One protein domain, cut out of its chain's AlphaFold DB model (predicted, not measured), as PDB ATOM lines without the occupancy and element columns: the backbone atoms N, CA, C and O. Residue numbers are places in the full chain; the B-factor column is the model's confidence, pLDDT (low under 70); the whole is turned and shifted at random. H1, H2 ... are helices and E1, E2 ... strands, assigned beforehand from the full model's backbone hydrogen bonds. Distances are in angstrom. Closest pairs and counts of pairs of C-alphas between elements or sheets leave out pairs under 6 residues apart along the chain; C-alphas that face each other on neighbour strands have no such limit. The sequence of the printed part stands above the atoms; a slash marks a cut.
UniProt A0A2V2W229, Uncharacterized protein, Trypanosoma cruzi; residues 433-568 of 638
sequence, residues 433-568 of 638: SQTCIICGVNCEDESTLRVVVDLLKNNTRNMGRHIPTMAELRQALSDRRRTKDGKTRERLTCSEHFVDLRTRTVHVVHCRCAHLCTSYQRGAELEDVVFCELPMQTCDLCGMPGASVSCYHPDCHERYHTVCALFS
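What this domain is: This is residues 433 to 568 of the 638 residues of an uncharacterized protein of Trypanosoma cruzi (UniProt A0A2V2W229). Little regular structure: short helices and long loops make a rounded, compact body, H3 and H6 near its middle, hairpin E1-E2 at its rim. Of 136 printed residues, 52 are in named elements, mostly helix, in order H1 H2 E1 E2 H3 H4 H5 H6. The radius of gyration of the C-alphas is 14.6 A, the spans 40 by 33 by 31 A.

How they stand to each other: E1, residues 498 to 500, and E2, 505 to 507, form an antiparallel hairpin, N 498 and O 507 within hydrogen-bond range at 2.9 A. H3, 511 to 516, touches H2, 470 to 477, closest C-alphas 512 and 477, 5.0 A. H6, 562 to 566, touches residues 452 to 456 of H1, 446 to 457, closest C-alphas 564 and 456, 6.4 A.

Where its parts are: H1, 17.3 A long, begins at C-alpha 446 (478.120, 465.675, 416.458); H4 is 518 to 521, H5 526 to 536; H6 ends at C-alpha 566 (494.518, 474.015, 413.589).

The domain as a whole: The printed part has no cut; the links H1 to H2, H2 to E1 and H5 to H6 are long; 22 printed residues have pLDDT under 70, among them residues 480 to 490.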
ATOM      1  N   SER A 433     477.638 472.524 431.352       84.38
ATOM      2  CA  SER A 433     477.587 472.397 429.903       84.38
ATOM      3  C   SER A 433     478.878 471.767 429.382       84.38
ATOM      4  O   SER A 433     479.973 472.251 429.667       84.38
ATOM      5  N   GLN A 434     478.743 470.739 428.543       86.12
ATOM      6  CA  GLN A 434     479.865 470.095 427.843       86.12
ATOM      7  C   GLN A 434     480.357 470.898 426.624       86.12
ATOM      8  O   GLN A 434     481.260 470.481 425.901       86.12
ATOM      9  N   THR A 435     479.767 472.067 426.359       88.06
ATOM     10  CA  THR A 435     480.254 472.978 425.318       88.06
ATOM     11  C   THR A 435     481.469 473.753 425.813       88.06
ATOM     12  O   THR A 435     481.405 474.418 426.848       88.06
ATOM     13  N   CYS A 436     482.553 473.722 425.036       89.06
ATOM     14  CA  CYS A 436     483.744 474.505 425.340       89.06
ATOM     15  C   CYS A 436     483.455 476.007 425.264       89.06
ATOM     16  O   CYS A 436     482.985 476.493 424.235       89.06
ATOM     17  N   ILE A 437     483.793 476.755 426.314       87.12
ATOM     18  CA  ILE A 437     483.533 478.204 426.388       87.12
ATOM     19  C   ILE A 437     484.356 479.032 425.377       87.12
ATOM     20  O   ILE A 437     483.921 480.098 424.952       87.12
ATOM     21  N   ILE A 438     485.521 478.531 424.943       86.94
ATOM     22  CA  ILE A 438     486.418 479.233 424.005       86.94
ATOM     23  C   ILE A 438     485.996 478.992 422.552       86.94
ATOM     24  O   ILE A 438     485.863 479.932 421.775       86.94
ATOM     25  N   CYS A 439     485.818 477.727 422.155       85.81
ATOM     26  CA  CYS A 439     485.554 477.375 420.756       85.81
ATOM     27  C   CYS A 439     484.082 477.064 420.455       85.81
ATOM     28  O   CYS A 439     483.740 476.857 419.294       85.81
ATOM     29  N   GLY A 440     483.216 476.990 421.469       85.75
ATOM     30  CA  GLY A 440     481.780 476.730 421.318       85.75
ATOM     31  C   GLY A 440     481.417 475.309 420.870       85.75
ATOM     32  O   GLY A 440     480.251 475.042 420.590       85.75
ATOM     33  N   VAL A 441     482.389 474.397 420.785       87.81
ATOM     34  CA  VAL A 441     482.182 473.017 420.318       87.81
ATOM     35  C   VAL A 441     481.935 472.100 421.509       87.81
ATOM     36  O   VAL A 441     482.661 472.177 422.501       87.81
ATOM     37  N   ASN A 442     480.947 471.213 421.390       89.50
ATOM     38  CA  ASN A 442     480.788 470.071 422.283       89.50
ATOM     39  C   ASN A 442     481.316 468.828 421.570       89.50
ATOM     40  O   ASN A 442     480.703 468.331 420.628       89.50
ATOM     41  N   CYS A 443     482.440 468.301 422.035       84.88
ATOM     42  CA  CYS A 443     483.020 467.121 421.419       84.88
ATOM     43  C   CYS A 443     482.168 465.853 421.584       84.88
ATOM     44  O   CYS A 443     482.421 464.899 420.861       84.88
ATOM     45  N   GLU A 444     481.180 465.799 422.475       84.44
ATOM     46  CA  GLU A 444     480.281 464.645 422.637       84.44
ATOM     47  C   GLU A 444     479.093 464.665 421.662       84.44
ATOM     48  O   GLU A 444     478.550 463.611 421.340       84.44
ATOM     49  N   ASP A 445     478.731 465.840 421.141       86.00
ATOM     50  CA  ASP A 445     477.587 466.030 420.248       86.00
ATOM     51  C   ASP A 445     478.033 466.395 418.824       86.00
ATOM     52  O   ASP A 445     478.536 467.492 418.559       86.00
ATOM     53  N   GLU A 446     477.788 465.485 417.876       84.31
ATOM     54  CA  GLU A 446     478.120 465.675 416.458       84.31
ATOM     55  C   GLU A 446     477.372 466.848 415.814       84.31
ATOM     56  O   GLU A 446     477.830 467.400 414.812       84.31
ATOM     57  N   SER A 447     476.241 467.277 416.388       83.56
ATOM     58  CA  SER A 447     475.488 468.422 415.872       83.56
ATOM     59  C   SER A 447     476.322 469.712 415.885       83.56
ATOM     60  O   SER A 447     476.174 470.564 414.999       83.56
ATOM     61  N   THR A 448     477.273 469.817 416.823       84.56
ATOM     62  CA  THR A 448     478.161 470.974 416.971       84.56
ATOM     63  C   THR A 448     479.270 471.038 415.920       84.56
ATOM     64  O   THR A 448     479.845 472.109 415.714       84.56
ATOM     65  N   LEU A 449     479.499 469.962 415.152       84.44
ATOM     66  CA  LEU A 449     480.403 469.981 413.996       84.44
ATOM     67  C   LEU A 449     479.970 471.034 412.964       84.44
ATOM     68  O   LEU A 449     480.808 471.588 412.259       84.44
ATOM     69  N   ARG A 450     478.675 471.373 412.892       84.94
ATOM     70  CA  ARG A 450     478.174 472.438 412.006       84.94
ATOM     71  C   ARG A 450     478.877 473.775 412.249       84.94
ATOM     72  O   ARG A 450     479.204 474.458 411.285       84.94
ATOM     73  N   VAL A 451     479.196 474.095 413.505       85.12
ATOM     74  CA  VAL A 451     479.952 475.306 413.862       85.12
ATOM     75  C   VAL A 451     481.343 475.271 413.229       85.12
ATOM     76  O   VAL A 451     481.774 476.241 412.612       85.12
ATOM     77  N   VAL A 452     482.028 474.128 413.312       84.50
ATOM     78  CA  VAL A 452     483.350 473.921 412.697       84.50
ATOM     79  C   VAL A 452     483.274 474.002 411.176       84.50
ATOM     80  O   VAL A 452     484.117 474.638 410.548       84.50
ATOM     81  N   VAL A 453     482.242 473.405 410.580       84.50
ATOM     82  CA  VAL A 453     481.985 473.469 409.138       84.50
ATOM     83  C   VAL A 453     481.824 474.917 408.682       84.50
ATOM     84  O   VAL A 453     482.437 475.306 407.691       84.50
ATOM     85  N   ASP A 454     481.040 475.720 409.395       85.00
ATOM     86  CA  ASP A 454     480.795 477.116 409.031       85.00
ATOM     87  C   ASP A 454     482.063 477.970 409.173       85.00
ATOM     88  O   ASP A 454     482.381 478.766 408.285       85.00
ATOM     89  N   LEU A 455     482.848 477.743 410.232       84.88
ATOM     90  CA  LEU A 455     484.150 478.386 410.421       84.88
ATOM     91  C   LEU A 455     485.131 478.049 409.284       84.88
ATOM     92  O   LEU A 455     485.790 478.944 408.753       84.88
ATOM     93  N   LEU A 456     485.213 476.780 408.874       83.12
ATOM     94  CA  LEU A 456     486.161 476.324 407.849       83.12
ATOM     95  C   LEU A 456     485.700 476.586 406.409       83.12
ATOM     96  O   LEU A 456     486.548 476.743 405.530       83.12
ATOM     97  N   LYS A 457     484.390 476.688 406.150       82.50
ATOM     98  CA  LYS A 457     483.850 477.140 404.854       82.50
ATOM     99  C   LYS A 457     484.202 478.594 404.572       82.50
ATOM    100  O   LYS A 457     484.586 478.919 403.455       82.50
ATOM    101  N   ASN A 458     484.092 479.442 405.590       77.94
ATOM    102  CA  ASN A 458     484.391 480.868 405.477       77.94
ATOM    103  C   ASN A 458     485.894 481.166 405.579       77.94
ATOM    104  O   ASN A 458     486.312 482.297 405.350       77.94
ATOM    105  N   ASN A 459     486.709 480.168 405.928       78.06
ATOM    106  CA  ASN A 459     488.152 480.300 406.054       78.06
ATOM    107  C   ASN A 459     488.795 480.560 404.684       78.06
ATOM    108  O   ASN A 459     488.750 479.707 403.805       78.06
ATOM    109  N   THR A 460     489.464 481.697 404.519       71.44
ATOM    110  CA  THR A 460     490.086 482.117 403.254       71.44
ATOM    111  C   THR A 460     491.174 481.170 402.736       71.44
ATOM    112  O   THR A 460     491.435 481.132 401.534       71.44
ATOM    113  N   ARG A 461     491.797 480.383 403.619       67.19
ATOM    114  CA  ARG A 461     492.883 479.445 403.287       67.19
ATOM    115  C   ARG A 461     492.425 478.004 403.151       67.19
ATOM    116  O   ARG A 461     492.961 477.279 402.316       67.19
ATOM    117  N   ASN A 462     491.440 477.591 403.947       65.00
ATOM    118  CA  ASN A 462     490.884 476.241 403.859       65.00
ATOM    119  C   ASN A 462     489.702 476.175 402.868       65.00
ATOM    120  O   ASN A 462     489.582 475.177 402.180       65.00
ATOM    121  N   MET A 463     488.883 477.219 402.678       62.47
ATOM    122  CA  MET A 463     487.719 477.268 401.759       62.47
ATOM    123  C   MET A 463     486.865 475.978 401.765       62.47
ATOM    124  O   MET A 463     486.331 475.563 400.738       62.47
ATOM    125  N   GLY A 464     486.790 475.286 402.908       60.88
ATOM    126  CA  GLY A 464     486.140 473.980 403.044       60.88
ATOM    127  C   GLY A 464     486.802 472.793 402.320       60.88
ATOM    128  O   GLY A 464     486.137 471.779 402.129       60.88
ATOM    129  N   ARG A 465     488.077 472.875 401.911       63.97
ATOM    130  CA  ARG A 465     488.820 471.788 401.235       63.97
ATOM    131  C   ARG A 465     488.967 470.552 402.116       63.97
ATOM    132  O   ARG A 465     488.884 469.435 401.611       63.97
ATOM    133  N   HIS A 466     489.176 470.751 403.414       72.75
ATOM    134  CA  HIS A 466     489.166 469.680 404.401       72.75
ATOM    135  C   HIS A 466     488.327 470.099 405.607       72.75
ATOM    136  O   HIS A 466     488.664 471.040 406.328       72.75
ATOM    137  N   ILE A 467     487.214 469.391 405.789       80.00
ATOM    138  CA  ILE A 467     486.372 469.468 406.978       80.00
ATOM    139  C   ILE A 467     486.734 468.247 407.827       80.00
ATOM    140  O   ILE A 467     486.550 467.127 407.341       80.00
ATOM    141  N   PRO A 468     487.247 468.440 409.052       81.81
ATOM    142  CA  PRO A 468     487.628 467.331 409.904       81.81
ATOM    143  C   PRO A 468     486.401 466.563 410.386       81.81
ATOM    144  O   PRO A 468     485.319 467.123 410.580       81.81
ATOM    145  N   THR A 469     486.585 465.272 410.619       86.00
ATOM    146  CA  THR A 469     485.631 464.433 411.346       86.00
ATOM    147  C   THR A 469     485.637 464.772 412.841       86.00
ATOM    148  O   THR A 469     486.601 465.338 413.361       86.00
ATOM    149  N   MET A 470     484.590 464.384 413.582       84.50
ATOM    150  CA  MET A 470     484.569 464.571 415.044       84.50
ATOM    151  C   MET A 470     485.736 463.865 415.746       84.50
ATOM    152  O   MET A 470     486.231 464.360 416.756       84.50
ATOM    153  N   ALA A 471     486.202 462.730 415.217       83.56
ATOM    154  CA  ALA A 471     487.355 462.015 415.758       83.56
ATOM    155  C   ALA A 471     488.656 462.814 415.579       83.56
ATOM    156  O   ALA A 471     489.391 462.996 416.547       83.56
ATOM    157  N   GLU A 472     488.896 463.355 414.382       82.50
ATOM    158  CA  GLU A 472     490.050 464.223 414.098       82.50
ATOM    159  C   GLU A 472     490.005 465.510 414.930       82.50
ATOM    160  O   GLU A 472     491.028 465.965 415.437       82.50
ATOM    161  N   LEU A 473     488.813 466.077 415.133       84.06
ATOM    162  CA  LEU A 473     488.628 467.265 415.959       84.06
ATOM    163  C   LEU A 473     488.930 466.996 417.439       84.06
ATOM    164  O   LEU A 473     489.674 467.759 418.053       84.06
ATOM    165  N   ARG A 474     488.407 465.899 418.006       84.12
ATOM    166  CA  ARG A 474     488.735 465.462 419.376       84.12
ATOM    167  C   ARG A 474     490.234 465.253 419.533       84.12
ATOM    168  O   ARG A 474     490.828 465.707 420.504       84.12
ATOM    169  N   GLN A 475     490.842 464.609 418.544       81.44
ATOM    170  CA  GLN A 475     492.269 464.344 418.529       81.44
ATOM    171  C   GLN A 475     493.092 465.641 418.522       81.44
ATOM    172  O   GLN A 475     494.029 465.775 419.307       81.44
ATOM    173  N   ALA A 476     492.722 466.613 417.687       78.25
ATOM    174  CA  ALA A 476     493.413 467.897 417.576       78.25
ATOM    175  C   ALA A 476     493.221 468.808 418.803       78.25
ATOM    176  O   ALA A 476     494.090 469.623 419.105       78.25
ATOM    177  N   LEU A 477     492.087 468.686 419.502       82.00
ATOM    178  CA  LEU A 477     491.766 469.478 420.695       82.00
ATOM    179  C   LEU A 477     492.250 468.847 422.009       82.00
ATOM    180  O   LEU A 477     492.267 469.530 423.036       82.00
ATOM    181  N   SER A 478     492.651 467.574 421.980       80.12
ATOM    182  CA  SER A 478     493.231 466.885 423.133       80.12
ATOM    183  C   SER A 478     494.655 467.352 423.438       80.12
ATOM    184  O   SER A 478     495.452 467.616 422.534       80.12
ATOM    185  N   ASP A 479     494.984 467.440 424.725       74.25
ATOM    186  CA  ASP A 479     496.370 467.484 425.166       74.25
ATOM    187  C   ASP A 479     496.994 466.093 425.022       74.25
ATOM    188  O   ASP A 479     496.375 465.089 425.370       74.25
ATOM    189  N   ARG A 480     498.207 466.066 424.469       68.75
ATOM    190  CA  ARG A 480     499.009 464.877 424.144       68.75
ATOM    191  C   ARG A 480     500.436 464.993 424.678       68.75
ATOM    192  O   ARG A 480     501.329 464.263 424.232       68.75
ATOM    193  N   ARG A 481     500.686 465.955 425.572       65.00
ATOM    194  CA  ARG A 481     501.964 466.082 426.273       65.00
ATOM    195  C   ARG A 481     502.242 464.816 427.087       65.00
ATOM    196  O   ARG A 481     501.337 464.094 427.522       65.00
ATOM    197  N   ARG A 482     503.528 464.500 427.234       59.81
ATOM    198  CA  ARG A 482     503.968 463.418 428.117       59.81
ATOM    199  C   ARG A 482     504.065 463.996 429.515       59.81
ATOM    200  O   ARG A 482     504.727 464.997 429.707       59.81
ATOM    201  N   THR A 483     503.421 463.344 430.470       58.59
ATOM    202  CA  THR A 483     503.606 463.678 431.887       58.59
ATOM    203  C   THR A 483     505.062 463.495 432.309       58.59
ATOM    204  O   THR A 483     505.785 462.717 431.682       58.59
ATOM    205  N   LYS A 484     505.456 464.112 433.431       56.06
ATOM    206  CA  LYS A 484     506.758 463.903 434.098       56.06
ATOM    207  C   LYS A 484     507.126 462.421 434.296       56.06
ATOM    208  O   LYS A 484     508.300 462.071 434.256       56.06
ATOM    209  N   ASP A 485     506.129 461.536 434.402       56.22
ATOM    210  CA  ASP A 485     506.292 460.077 434.512       56.22
ATOM    211  C   ASP A 485     506.438 459.346 433.155       56.22
ATOM    212  O   ASP A 485     506.382 458.116 433.086       56.22
ATOM    213  N   GLY A 486     506.540 460.074 432.040       54.62
ATOM    214  CA  GLY A 486     506.673 459.532 430.684       54.62
ATOM    215  C   GLY A 486     505.393 458.931 430.088       54.62
ATOM    216  O   GLY A 486     505.415 458.453 428.951       54.62
ATOM    217  N   LYS A 487     504.260 458.962 430.806       57.16
ATOM    218  CA  LYS A 487     502.965 458.471 430.308       57.16
ATOM    219  C   LYS A 487     502.295 459.524 429.427       57.16
ATOM    220  O   LYS A 487     502.194 460.691 429.814       57.16
ATOM    221  N   THR A 488     501.797 459.106 428.266       58.62
ATOM    222  CA  THR A 488     500.944 459.930 427.400       58.62
ATOM    223  C   THR A 488     499.579 460.104 428.056       58.62
ATOM    224  O   THR A 488     498.842 459.129 428.213       58.62
ATOM    225  N   ARG A 489     499.237 461.336 428.443       63.91
ATOM    226  CA  ARG A 489     497.857 461.697 428.782       63.91
ATOM    227  C   ARG A 489     497.176 462.137 427.488       63.91
ATOM    228  O   ARG A 489     497.699 463.007 426.808       63.91
ATOM    229  N   GLU A 490     496.046 461.525 427.145       69.75
ATOM    230  CA  GLU A 490     495.125 462.041 426.123       69.75
ATOM    231  C   GLU A 490     493.945 462.692 426.847       69.75
ATOM    232  O   GLU A 490     492.920 462.056 427.096       69.75
ATOM    233  N   ARG A 491     494.120 463.949 427.273       78.94
ATOM    234  CA  ARG A 491     493.085 464.689 428.012       78.94
ATOM    235  C   ARG A 491     492.385 465.665 427.074       78.94
ATOM    236  O   ARG A 491     493.022 466.538 426.497       78.94
ATOM    237  N   LEU A 492     491.072 465.516 426.907       82.38
ATOM    238  CA  LEU A 492     490.291 466.373 426.009       82.38
ATOM    239  C   LEU A 492     489.863 467.688 426.673       82.38
ATOM    240  O   LEU A 492     489.967 468.750 426.061       82.38
ATOM    241  N   THR A 493     489.381 467.613 427.911       86.44
ATOM    242  CA  THR A 493     488.834 468.740 428.675       86.44
ATOM    243  C   THR A 493     489.612 468.956 429.964       86.44
ATOM    244  O   THR A 493     490.057 467.986 430.579       86.44
ATOM    245  N   CYS A 494     489.731 470.213 430.384       83.06
ATOM    246  CA  CYS A 494     490.249 470.559 431.702       83.06
ATOM    247  C   CYS A 494     489.303 470.047 432.801       83.06
ATOM    248  O   CYS A 494     488.088 469.946 432.596       83.06
ATOM    249  N   SER A 495     489.874 469.698 433.948       79.69
ATOM    250  CA  SER A 495     489.157 469.335 435.167       79.69
ATOM    251  C   SER A 495     488.516 470.551 435.835       79.69
ATOM    252  O   SER A 495     487.421 470.427 436.386       79.69
ATOM    253  N   GLU A 496     489.136 471.727 435.711       81.69
ATOM    254  CA  GLU A 496     488.535 472.990 436.132       81.69
ATOM    255  C   GLU A 496     487.349 473.398 435.242       81.69
ATOM    256  O   GLU A 496     487.313 473.171 434.026       81.69
ATOM    257  N   HIS A 497     486.344 474.012 435.867       84.75
ATOM    258  CA  HIS A 497     485.125 474.472 435.210       84.75
ATOM    259  C   HIS A 497     485.033 475.993 435.242       84.75
ATOM    260  O   HIS A 497     485.259 476.609 436.279       84.75
ATOM    261  N   PHE A 498     484.603 476.580 434.128       84.56
ATOM    262  CA  PHE A 498     484.599 478.026 433.926       84.56
ATOM    263  C   PHE A 498     483.177 478.562 433.804       84.56
ATOM    264  O   PHE A 498     482.277 477.876 433.311       84.56
ATOM    265  N   VAL A 499     482.951 479.797 434.243       81.62
ATOM    266  CA  VAL A 499     481.617 480.415 434.224       81.62
ATOM    267  C   VAL A 499     481.500 481.423 433.087       81.62
ATOM    268  O   VAL A 499     482.228 482.407 433.050       81.62
ATOM    269  N   ASP A 500     480.503 481.254 432.214       81.69
ATOM    270  CA  ASP A 500     480.082 482.344 431.326       81.69
ATOM    271  C   ASP A 500     479.142 483.280 432.109       81.69
ATOM    272  O   ASP A 500     478.001 482.936 432.439       81.69
ATOM    273  N   LEU A 501     479.622 484.486 432.420       75.50
ATOM    274  CA  LEU A 501     478.867 485.505 433.157       75.50
ATOM    275  C   LEU A 501     477.638 486.026 432.391       75.50
ATOM    276  O   LEU A 501     476.666 486.465 433.018       75.50
ATOM    277  N   ARG A 502     477.639 485.959 431.053       78.00
ATOM    278  CA  ARG A 502     476.542 486.431 430.197       78.00
ATOM    279  C   ARG A 502     475.370 485.457 430.208       78.00
ATOM    280  O   ARG A 502     474.224 485.879 430.357       78.00
ATOM    281  N   THR A 503     475.645 484.165 430.056       77.12
ATOM    282  CA  THR A 503     474.618 483.107 430.028       77.12
ATOM    283  C   THR A 503     474.343 482.510 431.409       77.12
ATOM    284  O   THR A 503     473.307 481.876 431.602       77.12
ATOM    285  N   ARG A 504     475.213 482.774 432.397       77.62
ATOM    286  CA  ARG A 504     475.166 482.240 433.772       77.62
ATOM    287  C   ARG A 504     475.203 480.712 433.814       77.62
ATOM    288  O   ARG A 504     474.520 480.094 434.640       77.62
ATOM    289  N   THR A 505     475.986 480.131 432.916       81.81
ATOM    290  CA  THR A 505     476.176 478.689 432.751       81.81
ATOM    291  C   THR A 505     477.625 478.315 433.026       81.81
ATOM    292  O   THR A 505     478.535 479.121 432.834       81.81
ATOM    293  N   VAL A 506     477.825 477.093 433.513       85.06
ATOM    294  CA  VAL A 506     479.151 476.524 433.764       85.06
ATOM    295  C   VAL A 506     479.557 475.724 432.532       85.06
ATOM    296  O   VAL A 506     478.735 474.984 431.997       85.06
ATOM    297  N   HIS A 507     480.790 475.884 432.073       87.12
ATOM    298  CA  HIS A 507     481.311 475.294 430.848       87.12
ATOM    299  C   HIS A 507     482.641 474.593 431.097       87.12
ATOM    300  O   HIS A 507     483.459 475.036 431.906       87.12
ATOM    301  N   VAL A 508     482.873 473.522 430.345       89.12
ATOM    302  CA  VAL A 508     484.199 472.911 430.219       89.12
ATOM    303  C   VAL A 508     485.075 473.720 429.258       89.12
ATOM    304  O   VAL A 508     484.590 474.546 428.480       89.12
ATOM    305  N   VAL A 509     486.380 473.473 429.281       89.06
ATOM    306  CA  VAL A 509     487.338 474.024 428.314       89.06
ATOM    307  C   VAL A 509     488.145 472.876 427.734       89.06
ATOM    308  O   VAL A 509     488.590 472.001 428.469       89.06
ATOM    309  N   HIS A 510     488.346 472.863 426.416       87.88
ATOM    310  CA  HIS A 510     489.289 471.920 425.814       87.88
ATOM    311  C   HIS A 510     490.721 472.319 426.169       87.88
ATOM    312  O   HIS A 510     491.080 473.485 425.985       87.88
ATOM    313  N   CYS A 511     491.558 471.364 426.577       81.69
ATOM    314  CA  CYS A 511     492.929 471.656 427.016       81.69
ATOM    315  C   CYS A 511     493.710 472.428 425.945       81.69
ATOM    316  O   CYS A 511     494.320 473.458 426.223       81.69
ATOM    317  N   ARG A 512     493.588 472.025 424.672       78.94
ATOM    318  CA  ARG A 512     494.251 472.743 423.577       78.94
ATOM    319  C   ARG A 512     493.706 474.156 423.352       78.94
ATOM    320  O   ARG A 512     494.460 475.031 422.935       78.94
ATOM    321  N   CYS A 513     492.424 474.408 423.618       83.44
ATOM    322  CA  CYS A 513     491.875 475.761 423.538       83.44
ATOM    323  C   CYS A 513     492.460 476.672 424.625       83.44
ATOM    324  O   CYS A 513     492.768 477.819 424.314       83.44
ATOM    325  N   ALA A 514     492.657 476.167 425.848       81.19
ATOM    326  CA  ALA A 514     493.318 476.910 426.922       81.19
ATOM    327  C   ALA A 514     494.791 477.200 426.585       81.19
ATOM    328  O   ALA A 514     495.240 478.341 426.679       81.19
ATOM    329  N   HIS A 515     495.521 476.195 426.089       75.81
ATOM    330  CA  HIS A 515     496.938 476.338 425.725       75.81
ATOM    331  C   HIS A 515     497.168 477.334 424.584       75.81
ATOM    332  O   HIS A 515     498.177 478.031 424.551       75.81
ATOM    333  N   LEU A 516     496.237 477.405 423.629       76.62
ATOM    334  CA  LEU A 516     496.346 478.307 422.482       76.62
ATOM    335  C   LEU A 516     495.750 479.698 422.739       76.62
ATOM    336  O   LEU A 516     495.946 480.597 421.922       76.62
ATOM    337  N   CYS A 517     495.020 479.893 423.840       79.94
ATOM    338  CA  CYS A 517     494.411 481.176 424.161       79.94
ATOM    339  C   CYS A 517     495.479 482.179 424.614       79.94
ATOM    340  O   CYS A 517     495.973 482.114 425.737       79.94
ATOM    341  N   THR A 518     495.827 483.138 423.754       77.81
ATOM    342  CA  THR A 518     496.964 484.039 424.004       77.81
ATOM    343  C   THR A 518     496.779 484.879 425.265       77.81
ATOM    344  O   THR A 518     497.716 485.020 426.047       77.81
ATOM    345  N   SER A 519     495.591 485.441 425.483       77.38
ATOM    346  CA  SER A 519     495.334 486.293 426.649       77.38
ATOM    347  C   SER A 519     495.421 485.507 427.959       77.38
ATOM    348  O   SER A 519     496.015 485.990 428.919       77.38
ATOM    349  N   TYR A 520     494.939 484.261 427.963       79.12
ATOM    350  CA  TYR A 520     495.067 483.360 429.108       79.12
ATOM    351  C   TYR A 520     496.534 483.000 429.393       79.12
ATOM    352  O   TYR A 520     496.995 483.114 430.529       79.12
ATOM    353  N   GLN A 521     497.308 482.681 428.348       73.12
ATOM    354  CA  GLN A 521     498.750 482.421 428.467       73.12
ATOM    355  C   GLN A 521     499.546 483.643 428.966       73.12
ATOM    356  O   GLN A 521     500.592 483.488 429.584       73.12
ATOM    357  N   ARG A 522     499.055 484.870 428.736       72.69
ATOM    358  CA  ARG A 522     499.669 486.115 429.237       72.69
ATOM    359  C   ARG A 522     499.332 486.445 430.691       72.69
ATOM    360  O   ARG A 522     499.873 487.418 431.208       72.69
ATOM    361  N   GLY A 523     498.451 485.681 431.331       71.12
ATOM    362  CA  GLY A 523     498.098 485.885 432.733       71.12
ATOM    363  C   GLY A 523     496.638 486.263 432.995       71.12
ATOM    364  O   GLY A 523     496.248 486.281 434.158       71.12
ATOM    365  N   ALA A 524     495.828 486.545 431.967       78.50
ATOM    366  CA  ALA A 524     494.439 486.981 432.155       78.50
ATOM    367  C   ALA A 524     493.513 485.837 432.612       78.50
ATOM    368  O   ALA A 524     493.709 484.686 432.220       78.50
ATOM    369  N   GLU A 525     492.477 486.161 433.395       81.75
ATOM    370  CA  GLU A 525     491.417 485.211 433.763       81.75
ATOM    371  C   GLU A 525     490.622 484.778 432.527       81.75
ATOM    372  O   GLU A 525     490.247 485.600 431.684       81.75
ATOM    373  N   LEU A 526     490.340 483.478 432.404       81.69
ATOM    374  CA  LEU A 526     489.702 482.949 431.201       81.69
ATOM    375  C   LEU A 526     488.261 483.458 431.042       81.69
ATOM    376  O   LEU A 526     487.825 483.732 429.922       81.69
ATOM    377  N   GLU A 527     487.533 483.632 432.144       82.06
ATOM    378  CA  GLU A 527     486.182 484.194 432.163       82.06
ATOM    379  C   GLU A 527     486.142 485.618 431.601       82.06
ATOM    380  O   GLU A 527     485.237 485.949 430.829       82.06
ATOM    381  N   ASP A 528     487.141 486.439 431.927       78.50
ATOM    382  CA  ASP A 528     487.232 487.824 431.464       78.50
ATOM    383  C   ASP A 528     487.589 487.883 429.977       78.50
ATOM    384  O   ASP A 528     487.008 488.667 429.220       78.50
ATOM    385  N   VAL A 529     488.479 486.994 429.526       79.88
ATOM    386  CA  VAL A 529     488.815 486.848 428.102       79.88
ATOM    387  C   VAL A 529     487.571 486.476 427.297       79.88
ATOM    388  O   VAL A 529     487.289 487.087 426.263       79.88
ATOM    389  N   VAL A 530     486.779 485.513 427.772       79.69
ATOM    390  CA  VAL A 530     485.537 485.102 427.102       79.69
ATOM    391  C   VAL A 530     484.497 486.221 427.109       79.69
ATOM    392  O   VAL A 530     483.823 486.438 426.099       79.69
ATOM    393  N   PHE A 531     484.338 486.918 428.235       76.19
ATOM    394  CA  PHE A 531     483.293 487.920 428.406       76.19
ATOM    395  C   PHE A 531     483.588 489.215 427.634       76.19
ATOM    396  O   PHE A 531     482.694 489.752 426.974       76.19
ATOM    397  N   CYS A 532     484.833 489.692 427.678       71.94
ATOM    398  CA  CYS A 532     485.229 490.997 427.146       71.94
ATOM    399  C   CYS A 532     485.957 490.904 425.805       71.94
ATOM    400  O   CYS A 532     485.692 491.700 424.905       71.94
ATOM    401  N   GLU A 533     486.885 489.958 425.651       77.00
ATOM    402  CA  GLU A 533     487.830 489.984 424.535       77.00
ATOM    403  C   GLU A 533     487.345 489.206 423.313       77.00
ATOM    404  O   GLU A 533     487.303 489.762 422.214       77.00
ATOM    405  N   LEU A 534     486.937 487.943 423.481       80.00
ATOM    406  CA  LEU A 534     486.516 487.083 422.367       80.00
ATOM    407  C   LEU A 534     485.418 487.719 421.486       80.00
ATOM    408  O   LEU A 534     485.545 487.659 420.260       80.00
ATOM    409  N   PRO A 535     484.370 488.378 422.027       80.69
ATOM    410  CA  PRO A 535     483.334 489.005 421.203       80.69
ATOM    411  C   PRO A 535     483.839 490.200 420.384       80.69
ATOM    412  O   PRO A 535     483.236 490.543 419.368       80.69
ATOM    413  N   MET A 536     484.926 490.842 420.828       82.44
ATOM    414  CA  MET A 536     485.541 491.997 420.169       82.44
ATOM    415  C   MET A 536     486.625 491.597 419.160       82.44
ATOM    416  O   MET A 536     486.992 492.405 418.307       82.44
ATOM    417  N   GLN A 537     487.143 490.369 419.248       86.25
ATOM    418  CA  GLN A 537     488.202 489.865 418.381       86.25
ATOM    419  C   GLN A 537     487.628 489.074 417.199       86.25
ATOM    420  O   GLN A 537     486.906 488.090 417.367       86.25
ATOM    421  N   THR A 538     487.982 489.486 415.983       88.44
ATOM    422  CA  THR A 538     487.607 488.812 414.733       88.44
ATOM    423  C   THR A 538     488.730 487.919 414.232       88.44
ATOM    424  O   THR A 538     489.902 488.259 414.349       88.44
ATOM    425  N   CYS A 539     488.366 486.776 413.659       86.31
ATOM    426  CA  CYS A 539     489.316 485.848 413.060       86.31
ATOM    427  C   CYS A 539     489.698 486.295 411.647       86.31
ATOM    428  O   CYS A 539     488.827 486.397 410.787       86.31
ATOM    429  N   ASP A 540     490.989 486.471 411.373       85.44
ATOM    430  CA  ASP A 540     491.499 486.892 410.059       85.44
ATOM    431  C   ASP A 540     491.336 485.819 408.971       85.44
ATOM    432  O   ASP A 540     491.394 486.109 407.777       85.44
ATOM    433  N   LEU A 541     491.085 484.565 409.365       81.81
ATOM    434  CA  LEU A 541     490.813 483.485 408.418       81.81
ATOM    435  C   LEU A 541     489.362 483.472 407.957       81.81
ATOM    436  O   LEU A 541     489.123 483.405 406.757       81.81
ATOM    437  N   CYS A 542     488.400 483.487 408.883       83.94
ATOM    438  CA  CYS A 542     486.984 483.278 408.559       83.94
ATOM    439  C   CYS A 542     486.096 484.516 408.747       83.94
ATOM    440  O   CYS A 542     484.898 484.446 408.484       83.94
ATOM    441  N   GLY A 543     486.643 485.627 409.247       82.50
ATOM    442  CA  GLY A 543     485.936 486.893 409.470       82.50
ATOM    443  C   GLY A 543     484.916 486.890 410.615       82.50
ATOM    444  O   GLY A 543     484.266 487.904 410.854       82.50
ATOM    445  N   MET A 544     484.753 485.771 411.329       85.44
ATOM    446  CA  MET A 544     483.781 485.637 412.420       85.44
ATOM    447  C   MET A 544     484.384 486.090 413.765       85.44
ATOM    448  O   MET A 544     485.593 485.928 413.966       85.44
ATOM    449  N   PRO A 545     483.576 486.633 414.696       85.94
ATOM    450  CA  PRO A 545     484.033 486.980 416.043       85.94
ATOM    451  C   PRO A 545     484.376 485.729 416.867       85.94
ATOM    452  O   PRO A 545     483.945 484.622 416.536       85.94
ATOM    453  N   GLY A 546     485.136 485.891 417.950       84.19
ATOM    454  CA  GLY A 546     485.553 484.803 418.843       84.19
ATOM    455  C   GLY A 546     486.994 484.335 418.646       84.19
ATOM    456  O   GLY A 546     487.330 483.228 419.061       84.19
ATOM    457  N   ALA A 547     487.840 485.123 417.977       85.19
ATOM    458  CA  ALA A 547     489.248 484.764 417.827       85.19
ATOM    459  C   ALA A 547     489.951 484.780 419.192       85.19
ATOM    460  O   ALA A 547     489.761 485.705 419.971       85.19
ATOM    461  N   SER A 548     490.744 483.745 419.468       82.69
ATOM    462  CA  SER A 548     491.395 483.522 420.768       82.69
ATOM    463  C   SER A 548     492.911 483.346 420.664       82.69
ATOM    464  O   SER A 548     493.608 483.377 421.678       82.69
ATOM    465  N   VAL A 549     493.425 483.157 419.447       80.38
ATOM    466  CA  VAL A 549     494.819 482.806 419.173       80.38
ATOM    467  C   VAL A 549     495.460 483.918 418.352       80.38
ATOM    468  O   VAL A 549     495.034 484.141 417.225       80.38
ATOM    469  N   SER A 550     496.480 484.607 418.861       77.88
ATOM    470  CA  SER A 550     497.246 485.592 418.081       77.88
ATOM    471  C   SER A 550     498.580 485.034 417.599       77.88
ATOM    472  O   SER A 550     499.223 484.268 418.313       77.88
ATOM    473  N   CYS A 551     499.037 485.473 416.427       73.38
ATOM    474  CA  CYS A 551     500.402 485.197 415.985       73.38
ATOM    475  C   CYS A 551     501.442 485.793 416.954       73.38
ATOM    476  O   CYS A 551     501.239 486.868 417.514       73.38
ATOM    477  N   TYR A 552     502.565 485.092 417.131       65.31
ATOM    478  CA  TYR A 552     503.679 485.526 417.978       65.31
ATOM    479  C   TYR A 552     504.683 486.453 417.265       65.31
ATOM    480  O   TYR A 552     505.480 487.116 417.919       65.31
ATOM    481  N   HIS A 553     504.672 486.513 415.930       61.78
ATOM    482  CA  HIS A 553     505.620 487.342 415.182       61.78
ATOM    483  C   HIS A 553     505.378 488.833 415.490       61.78
ATOM    484  O   HIS A 553     504.231 489.272 415.370       61.78
ATOM    485  N   PRO A 554     506.413 489.629 415.825       60.56
ATOM    486  CA  PRO A 554     506.254 491.029 416.243       60.56
ATOM    487  C   PRO A 554     505.542 491.889 415.186       60.56
ATOM    488  O   PRO A 554     504.704 492.722 415.527       60.56
ATOM    489  N   ASP A 555     505.781 491.598 413.904       64.25
ATOM    490  CA  ASP A 555     505.125 492.277 412.773       64.25
ATOM    491  C   ASP A 555     503.797 491.632 412.320       64.25
ATOM    492  O   ASP A 555     503.238 491.987 411.276       64.25
ATOM    493  N   CYS A 556     503.282 490.645 413.060       69.44
ATOM    494  CA  CYS A 556     502.018 489.982 412.759       69.44
ATOM    495  C   CYS A 556     500.979 490.251 413.839       69.44
ATOM    496  O   CYS A 556     501.083 489.787 414.969       69.44
ATOM    497  N   HIS A 557     499.913 490.940 413.452       75.31
ATOM    498  CA  HIS A 557     498.794 491.237 414.345       75.31
ATOM    499  C   HIS A 557     497.567 490.363 414.072       75.31
ATOM    500  O   HIS A 557     496.472 490.697 414.520       75.31
ATOM    501  N   GLU A 558     497.739 489.265 413.333       80.44
ATOM    502  CA  GLU A 558     496.624 488.394 412.967       80.44
ATOM    503  C   GLU A 558     496.179 487.525 414.147       80.44
ATOM    504  O   GLU A 558     496.991 487.030 414.939       80.44
ATOM    505  N   ARG A 559     494.862 487.349 414.244       84.00
ATOM    506  CA  ARG A 559     494.159 486.575 415.258       84.00
ATOM    507  C   ARG A 559     493.253 485.540 414.610       84.00
ATOM    508  O   ARG A 559     492.618 485.775 413.586       84.00
ATOM    509  N   TYR A 560     493.138 484.387 415.250       84.06
ATOM    510  CA  TYR A 560     492.436 483.231 414.717       84.06
ATOM    511  C   TYR A 560     491.577 482.555 415.779       84.06
ATOM    512  O   TYR A 560     491.882 482.582 416.974       84.06
ATOM    513  N   HIS A 561     490.515 481.878 415.344       87.00
ATOM    514  CA  HIS A 561     489.913 480.828 416.165       87.00
ATOM    515  C   HIS A 561     490.892 479.669 416.303       87.00
ATOM    516  O   HIS A 561     491.566 479.318 415.334       87.00
ATOM    517  N   THR A 562     490.877 478.998 417.455       83.62
ATOM    518  CA  THR A 562     491.646 477.764 417.683       83.62
ATOM    519  C   THR A 562     491.431 476.750 416.553       83.62
ATOM    520  O   THR A 562     492.389 476.245 415.977       83.62
ATOM    521  N   VAL A 563     490.172 476.508 416.172       84.81
ATOM    522  CA  VAL A 563     489.808 475.564 415.102       84.81
ATOM    523  C   VAL A 563     490.300 476.043 413.733       84.81
ATOM    524  O   VAL A 563     490.859 475.261 412.967       84.81
ATOM    525  N   CYS A 564     490.137 477.330 413.418       81.69
ATOM    526  CA  CYS A 564     490.592 477.884 412.142       81.69
ATOM    527  C   CYS A 564     492.111 477.788 411.993       81.69
ATOM    528  O   CYS A 564     492.573 477.464 410.903       81.69
ATOM    529  N   ALA A 565     492.872 478.023 413.064       77.38
ATOM    530  CA  ALA A 565     494.319 477.844 413.067       77.38
ATOM    531  C   ALA A 565     494.689 476.371 412.818       77.38
ATOM    532  O   ALA A 565     495.321 476.073 411.809       77.38
ATOM    533  N   LEU A 566     494.182 475.447 413.647       76.81
ATOM    534  CA  LEU A 566     494.518 474.015 413.589       76.81
ATOM    535  C   LEU A 566     494.296 473.375 412.208       76.81
ATOM    536  O   LEU A 566     495.087 472.538 411.787       76.81
ATOM    537  N   PHE A 567     493.248 473.781 411.484       77.50
ATOM    538  CA  PHE A 567     492.872 473.173 410.202       77.50
ATOM    539  C   PHE A 567     493.175 474.050 408.974       77.50
ATOM    540  O   PHE A 567     492.610 473.816 407.909       77.50
ATOM    541  N   SER A 568     494.038 475.067 409.077       66.69
ATOM    542  CA  SER A 568     494.441 475.907 407.925       66.69
ATOM    543  C   SER A 568     495.926 475.821 407.563       66.69
ATOM    544  O   SER A 568     496.431 476.667 406.825       66.69
TER     545      SER A 568